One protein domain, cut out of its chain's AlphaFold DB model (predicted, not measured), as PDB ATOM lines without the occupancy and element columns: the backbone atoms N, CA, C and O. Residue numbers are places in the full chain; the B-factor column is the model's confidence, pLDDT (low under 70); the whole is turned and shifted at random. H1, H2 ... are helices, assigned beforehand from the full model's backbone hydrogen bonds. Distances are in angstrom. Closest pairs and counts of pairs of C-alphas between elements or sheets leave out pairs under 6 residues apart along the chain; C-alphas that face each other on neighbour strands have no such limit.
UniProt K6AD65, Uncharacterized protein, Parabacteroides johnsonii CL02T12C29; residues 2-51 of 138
ATOM      1  N   ARG A   2     157.150 236.298 328.356       62.12
ATOM      2  CA  ARG A   2     157.348 236.147 326.902       62.12
ATOM      3  C   ARG A   2     157.058 234.696 326.519       62.12
ATOM      4  O   ARG A   2     157.747 233.796 326.985       62.12
ATOM      5  N   LYS A   3     156.030 234.470 325.700       71.44
ATOM      6  CA  LYS A   3     155.754 233.153 325.119       71.44
ATOM      7  C   LYS A   3     156.799 232.899 324.032       71.44
ATOM      8  O   LYS A   3     156.806 233.588 323.017       71.44
ATOM      9  N   GLN A   4     157.713 231.965 324.278       75.19
ATOM     10  CA  GLN A   4     158.648 231.486 323.264       75.19
ATOM     11  C   GLN A   4     157.851 230.661 322.251       75.19
ATOM     12  O   GLN A   4     157.313 229.608 322.587       75.19
ATOM     13  N   TYR A   5     157.730 231.161 321.024       71.44
ATOM     14  CA  TYR A   5     157.150 230.400 319.924       71.44
ATOM     15  C   TYR A   5     158.254 229.575 319.273       71.44
ATOM     16  O   TYR A   5     159.068 230.093 318.511       71.44
ATOM     17  N   THR A   6     158.284 228.277 319.562       78.19
ATOM     18  CA  THR A   6     159.168 227.348 318.858       78.19
ATOM     19  C   THR A   6     158.625 227.123 317.448       78.19
ATOM     20  O   THR A   6     157.641 226.407 317.250       78.19
ATOM     21  N   TYR A   7     159.249 227.750 316.452       73.00
ATOM     22  CA  TYR A   7     158.933 227.497 315.050       73.00
ATOM     23  C   TYR A   7     159.410 226.092 314.666       73.00
ATOM     24  O   TYR A   7     160.609 225.841 314.563       73.00
ATOM     25  N   LYS A   8     158.472 225.161 314.453       74.81
ATOM     26  CA  LYS A   8     158.796 223.829 313.929       74.81
ATOM     27  C   LYS A   8     158.986 223.917 312.407       74.81
ATOM     28  O   LYS A   8     158.054 224.348 311.719       74.81
ATOM     29  N   PRO A   9     160.150 223.526 311.854       69.00
ATOM     30  CA  PRO A   9     160.372 223.567 310.417       69.00
ATOM     31  C   PRO A   9     159.412 222.603 309.713       69.00
ATOM     32  O   PRO A   9     159.431 221.397 309.937       69.00
ATOM     33  N   VAL A  10     158.551 223.144 308.849       73.19
ATOM     34  CA  VAL A  10     157.635 222.337 308.036       73.19
ATOM     35  C   VAL A  10     158.410 221.768 306.854       73.19
ATOM     36  O   VAL A  10     158.858 222.515 305.982       73.19
ATOM     37  N   ALA A  11     158.557 220.443 306.828       75.25
ATOM     38  CA  ALA A  11     159.101 219.734 305.682       75.25
ATOM     39  C   ALA A  11     158.102 219.798 304.522       75.25
ATOM     40  O   ALA A  11     156.950 219.372 304.640       75.25
ATOM     41  N   LEU A  12     158.548 220.332 303.389       75.31
ATOM     42  CA  LEU A  12     157.750 220.362 302.175       75.31
ATOM     43  C   LEU A  12     158.083 219.130 301.327       75.31
ATOM     44  O   LEU A  12     159.251 218.769 301.178       75.31
ATOM     45  N   ARG A  13     157.049 218.471 300.794       74.88
ATOM     46  CA  ARG A  13     157.190 217.268 299.966       74.88
ATOM     47  C   ARG A  13     156.146 217.199 298.867       74.88
ATOM     48  O   ARG A  13     155.010 217.647 299.030       74.88
ATOM     49  N   PHE A  14     156.520 216.597 297.746       69.62
ATOM     50  CA  PHE A  14     155.591 216.361 296.652       69.62
ATOM     51  C   PHE A  14     154.747 215.118 296.903       69.62
ATOM     52  O   PHE A  14     155.278 214.043 297.149       69.62
ATOM     53  N   ARG A  15     153.429 215.226 296.695       73.25
ATOM     54  CA  ARG A  15     152.580 214.034 296.535       73.25
ATOM     55  C   ARG A  15     152.840 213.316 295.204       73.25
ATOM     56  O   ARG A  15     152.660 212.111 295.106       73.25
ATOM     57  N   ARG A  16     153.231 214.069 294.168       77.25
ATOM     58  CA  ARG A  16     153.630 213.567 292.840       77.25
ATOM     59  C   ARG A  16     154.729 214.455 292.253       77.25
ATOM     60  O   ARG A  16     154.622 215.679 292.342       77.25
ATOM     61  N   TRP A  17     155.748 213.859 291.647       81.94
ATOM     62  CA  TRP A  17     156.846 214.597 291.023       81.94
ATOM     63  C   TRP A  17     156.432 215.185 289.667       81.94
ATOM     64  O   TRP A  17     155.807 214.502 288.859       81.94
ATOM     65  N   SER A  18     156.774 216.450 289.402       83.69
ATOM     66  CA  SER A  18     156.737 217.017 288.047       83.69
ATOM     67  C   SER A  18     157.754 218.151 287.896       83.69
ATOM     68  O   SER A  18     158.047 218.857 288.863       83.69
ATOM     69  N   ARG A  19     158.265 218.364 286.671       85.75
ATOM     70  CA  ARG A  19     159.278 219.399 286.380       85.75
ATOM     71  C   ARG A  19     158.794 220.818 286.720       85.75
ATOM     72  O   ARG A  19     159.527 221.570 287.352       85.75
ATOM     73  N   LYS A  20     157.538 221.161 286.390       87.94
ATOM     74  CA  LYS A  20     156.927 222.461 286.749       87.94
ATOM     75  C   LYS A  20     156.885 222.677 288.265       87.94
ATOM     76  O   LYS A  20     157.165 223.768 288.748       87.94
ATOM     77  N   ARG A  21     156.537 221.629 289.017       81.44
ATOM     78  CA  ARG A  21     156.421 221.691 290.478       81.44
ATOM     79  C   ARG A  21     157.789 221.819 291.148       81.44
ATOM     80  O   ARG A  21     157.914 222.591 292.088       81.44
ATOM     81  N   TYR A  22     158.807 221.126 290.636       83.81
ATOM     82  CA  TYR A  22     160.190 221.268 291.098       83.81
ATOM     83  C   TYR A  22     160.710 222.706 290.946       83.81
ATOM     84  O   TYR A  22     161.223 223.265 291.911       83.81
ATOM     85  N   ALA A  23     160.497 223.339 289.786       86.56
ATOM     86  CA  ALA A  23     160.937 224.716 289.542       86.56
ATOM     87  C   ALA A  23     160.351 225.719 290.553       86.56
ATOM     88  O   ALA A  23     161.080 226.542 291.103       86.56
ATOM     89  N   ALA A  24     159.056 225.596 290.869       83.81
ATOM     90  CA  ALA A  24     158.403 226.421 291.887       83.81
ATOM     91  C   ALA A  24     159.038 226.255 293.282       83.81
ATOM     92  O   ALA A  24     159.096 227.200 294.062       83.81
ATOM     93  N   PHE A  25     159.553 225.071 293.602       77.69
ATOM     94  CA  PHE A  25     160.215 224.821 294.879       77.69
ATOM     95  C   PHE A  25     161.635 225.369 294.940       77.69
ATOM     96  O   PHE A  25     162.001 225.992 295.936       77.69
ATOM     97  N   VAL A  26     162.402 225.203 293.862       82.12
ATOM     98  CA  VAL A  26     163.735 225.808 293.739       82.12
ATOM     99  C   VAL A  26     163.642 227.330 293.885       82.12
ATOM    100  O   VAL A  26     164.457 227.918 294.589       82.12
ATOM    101  N   SER A  27     162.594 227.966 293.340       84.19
ATOM    102  CA  SER A  27     162.379 229.413 293.507       84.19
ATOM    103  C   SER A  27     162.087 229.864 294.944       84.19
ATOM    104  O   SER A  27     162.258 231.036 295.253       84.19
ATOM    105  N   ILE A  28     161.674 228.953 295.833       80.56
ATOM    106  CA  ILE A  28     161.409 229.245 297.253       80.56
ATOM    107  C   ILE A  28     162.677 229.019 298.107       80.56
ATOM    108  O   ILE A  28     162.664 229.286 299.305       80.56
ATOM    109  N   GLN A  29     163.776 228.532 297.508       82.00
ATOM    110  CA  GLN A  29     165.054 228.245 298.185       82.00
ATOM    111  C   GLN A  29     164.903 227.356 299.430       82.00
ATOM    112  O   GLN A  29     165.664 227.449 300.392       82.00
ATOM    113  N   ARG A  30     163.893 226.480 299.434       73.94
ATOM    114  CA  ARG A  30     163.570 225.633 300.581       73.94
ATOM    115  C   ARG A  30     163.804 224.173 300.236       73.94
ATOM    116  O   ARG A  30     163.378 223.705 299.182       73.94
ATOM    117  N   ALA A  31     164.470 223.456 301.139       73.31
ATOM    118  CA  ALA A  31     164.761 222.042 300.959       73.31
ATOM    119  C   ALA A  31     163.462 221.221 300.881       73.31
ATOM    120  O   ALA A  31     162.571 221.352 301.727       73.31
ATOM    121  N   VAL A  32     163.366 220.369 299.860       73.06
ATOM    122  CA  VAL A  32     162.260 219.423 299.667       73.06
ATOM    123  C   VAL A  32     162.770 218.033 299.989       73.06
ATOM    124  O   VAL A  32     163.796 217.613 299.460       73.06
ATOM    125  N   THR A  33     162.042 217.306 300.832       75.12
ATOM    126  CA  THR A  33     162.374 215.911 301.137       75.12
ATOM    127  C   THR A  33     161.453 214.986 300.349       75.12
ATOM    128  O   THR A  33     160.264 215.262 300.177       75.12
ATOM    129  N   ILE A  34     161.992 213.869 299.856       75.00
ATOM    130  CA  ILE A  34     161.195 212.806 299.216       75.00
ATOM    131  C   ILE A  34     160.396 212.027 300.286       75.00
ATOM    132  O   ILE A  34     159.429 211.335 299.978       75.00
ATOM    133  N   GLY A  35     160.727 212.232 301.565       77.19
ATOM    134  CA  GLY A  35     160.233 211.452 302.692       77.19
ATOM    135  C   GLY A  35     161.122 210.240 302.953       77.19
ATOM    136  O   GLY A  35     162.234 210.154 302.438       77.19
ATOM    137  N   GLN A  36     160.619 209.318 303.769       80.81
ATOM    138  CA  GLN A  36     161.248 208.022 304.005       80.81
ATOM    139  C   GLN A  36     160.853 207.050 302.890       80.81
ATOM    140  O   GLN A  36     159.701 207.040 302.448       80.81
ATOM    141  N   LEU A  37     161.811 206.252 302.428       83.88
ATOM    142  CA  LEU A  37     161.595 205.221 301.419       83.88
ATOM    143  C   LEU A  37     161.526 203.857 302.108       83.88
ATOM    144  O   LEU A  37     162.244 203.616 303.070       83.88
ATOM    145  N   SER A  38     160.681 202.956 301.605       83.69
ATOM    146  CA  SER A  38     160.537 201.599 302.156       83.69
ATOM    147  C   SER A  38     161.708 200.668 301.829       83.69
ATOM    148  O   SER A  38     161.744 199.539 302.302       83.69
ATOM    149  N   ALA A  39     162.635 201.114 300.985       85.38
ATOM    150  CA  ALA A  39     163.810 200.373 300.562       85.38
ATOM    151  C   ALA A  39     164.921 201.349 300.172       85.38
ATOM    152  O   ALA A  39     164.647 202.478 299.742       85.38
ATOM    153  N   ASN A  40     166.166 200.891 300.267       87.81
ATOM    154  CA  ASN A  40     167.325 201.702 299.933       87.81
ATOM    155  C   ASN A  40     167.388 201.980 298.426       87.81
ATOM    156  O   ASN A  40     167.243 201.086 297.588       87.81
ATOM    157  N   VAL A  41     167.631 203.244 298.071       84.56
ATOM    158  CA  VAL A  41     167.776 203.665 296.666       84.56
ATOM    159  C   VAL A  41     168.965 202.962 296.015       84.56
ATOM    160  O   VAL A  41     168.862 202.534 294.869       84.56
ATOM    161  N   SER A  42     170.067 202.813 296.755       82.31
ATOM    162  CA  SER A  42     171.299 202.154 296.307       82.31
ATOM    163  C   SER A  42     171.073 200.692 295.929       82.31
ATOM    164  O   SER A  42     171.487 200.267 294.857       82.31
ATOM    165  N   GLU A  43     170.358 199.948 296.768       84.56
ATOM    166  CA  GLU A  43     170.030 198.538 296.545       84.56
ATOM    167  C   GLU A  43     169.191 198.359 295.273       84.56
ATOM    168  O   GLU A  43     169.576 197.638 294.353       84.56
ATOM    169  N   ARG A  44     168.098 199.124 295.146       83.75
ATOM    170  CA  ARG A  44     167.248 199.083 293.943       83.75
ATOM    171  C   ARG A  44     167.980 199.533 292.681       83.75
ATOM    172  O   ARG A  44     167.640 199.078 291.589       83.75
ATOM    173  N   PHE A  45     168.959 200.428 292.807       82.81
ATOM    174  CA  PHE A  45     169.784 200.865 291.684       82.81
ATOM    175  C   PHE A  45     170.708 199.745 291.184       82.81
ATOM    176  O   PHE A  45     170.870 199.599 289.976       82.81
ATOM    177  N   GLN A  46     171.253 198.909 292.071       81.50
ATOM    178  CA  GLN A  46     172.063 197.748 291.680       81.50
ATOM    179  C   GLN A  46     171.220 196.675 290.983       81.50
ATOM    180  O   GLN A  46     171.621 196.163 289.939       81.50
ATOM    181  N   THR A  47     170.021 196.390 291.501       76.25
ATOM    182  CA  THR A  47     169.100 195.425 290.878       76.25
ATOM    183  C   THR A  47     168.634 195.897 289.502       76.25
ATOM    184  O   THR A  47     168.571 195.108 288.563       76.25
ATOM    185  N   LYS A  48     168.323 197.194 289.356       79.25
ATOM    186  CA  LYS A  48     167.833 197.761 288.091       79.25
ATOM    187  C   LYS A  48     168.910 197.831 287.007       79.25
ATOM    188  O   LYS A  48     168.582 197.693 285.835       79.25
ATOM    189  N   ASN A  49     170.169 198.034 287.387       74.50
ATOM    190  CA  ASN A  49     171.290 198.042 286.448       74.50
ATOM    191  C   ASN A  49     171.949 196.668 286.296       74.50
ATOM    192  O   ASN A  49     173.053 196.610 285.772       74.50
ATOM    193  N   GLY A  50     171.279 195.604 286.765       61.22
ATOM    194  CA  GLY A  50     171.603 194.205 286.509       61.22
ATOM    195  C   GLY A  50     173.094 193.914 286.434       61.22
ATOM    196  O   GLY A  50     173.631 193.867 285.339       61.22
ATOM    197  N   SER A  51     173.737 193.698 287.586       62.44
ATOM    198  CA  SER A  51     174.944 192.867 287.707       62.44
ATOM    199  C   SER A  51     175.922 192.941 286.517       62.44
ATOM    200  O   SER A  51     176.242 191.924 285.908       62.44
TER     201      SER A  51
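AT A GLANCE: This is residues 2 to 51 of the 138 residues of an uncharacterized protein of Parabacteroides johnsonii CL02T12C29 (UniProt K6AD65). The model has little regular structure: an extended chain with a free arm of residues 2 to 9 at one end, a loop that dips to one side with the helix H1, and the helix H2 in a second free arm at the other end. The two helices stay apart, with no common core. The printed part has 50 residues with two named helices, H1 then H2, and no named strand; its class is all helix, with 16 residues in named elements. It is extended, with a radius of gyration of the C-alphas of 16.7 A, and spans 61 by 26 by 16 A.

IN THESE COORDINATES: Residues 2 to 18 hold no named element, from C-alpha 2 at (157.348, 236.147, 326.902). H1 is residues 19 to 26, 10.7 A long, from C-alpha 19 at (159.278, 219.399, 286.380). H2 is residues 41 to 48, 10.4 A long, to C-alpha 48 at (167.833, 197.761, 288.091).

HOW THE PARTS SIT: H1 and H2 are apart, with no C-alpha of one within 8 A of the other. In both, every O i to N i+4 pair is within hydrogen-bond range.

THE WHOLE: The C-alphas farthest apart, those of Arg 2 and Ser 51, are 61.0 A apart. The printed part has no cut. The link from H1 to H2, 14 residues, is long. Residues 2 to 9 and 36 to 51 stand free. The mean pLDDT of the printed part is 78.0; residues 2, 9, 14 and 50 to 51 are under 70.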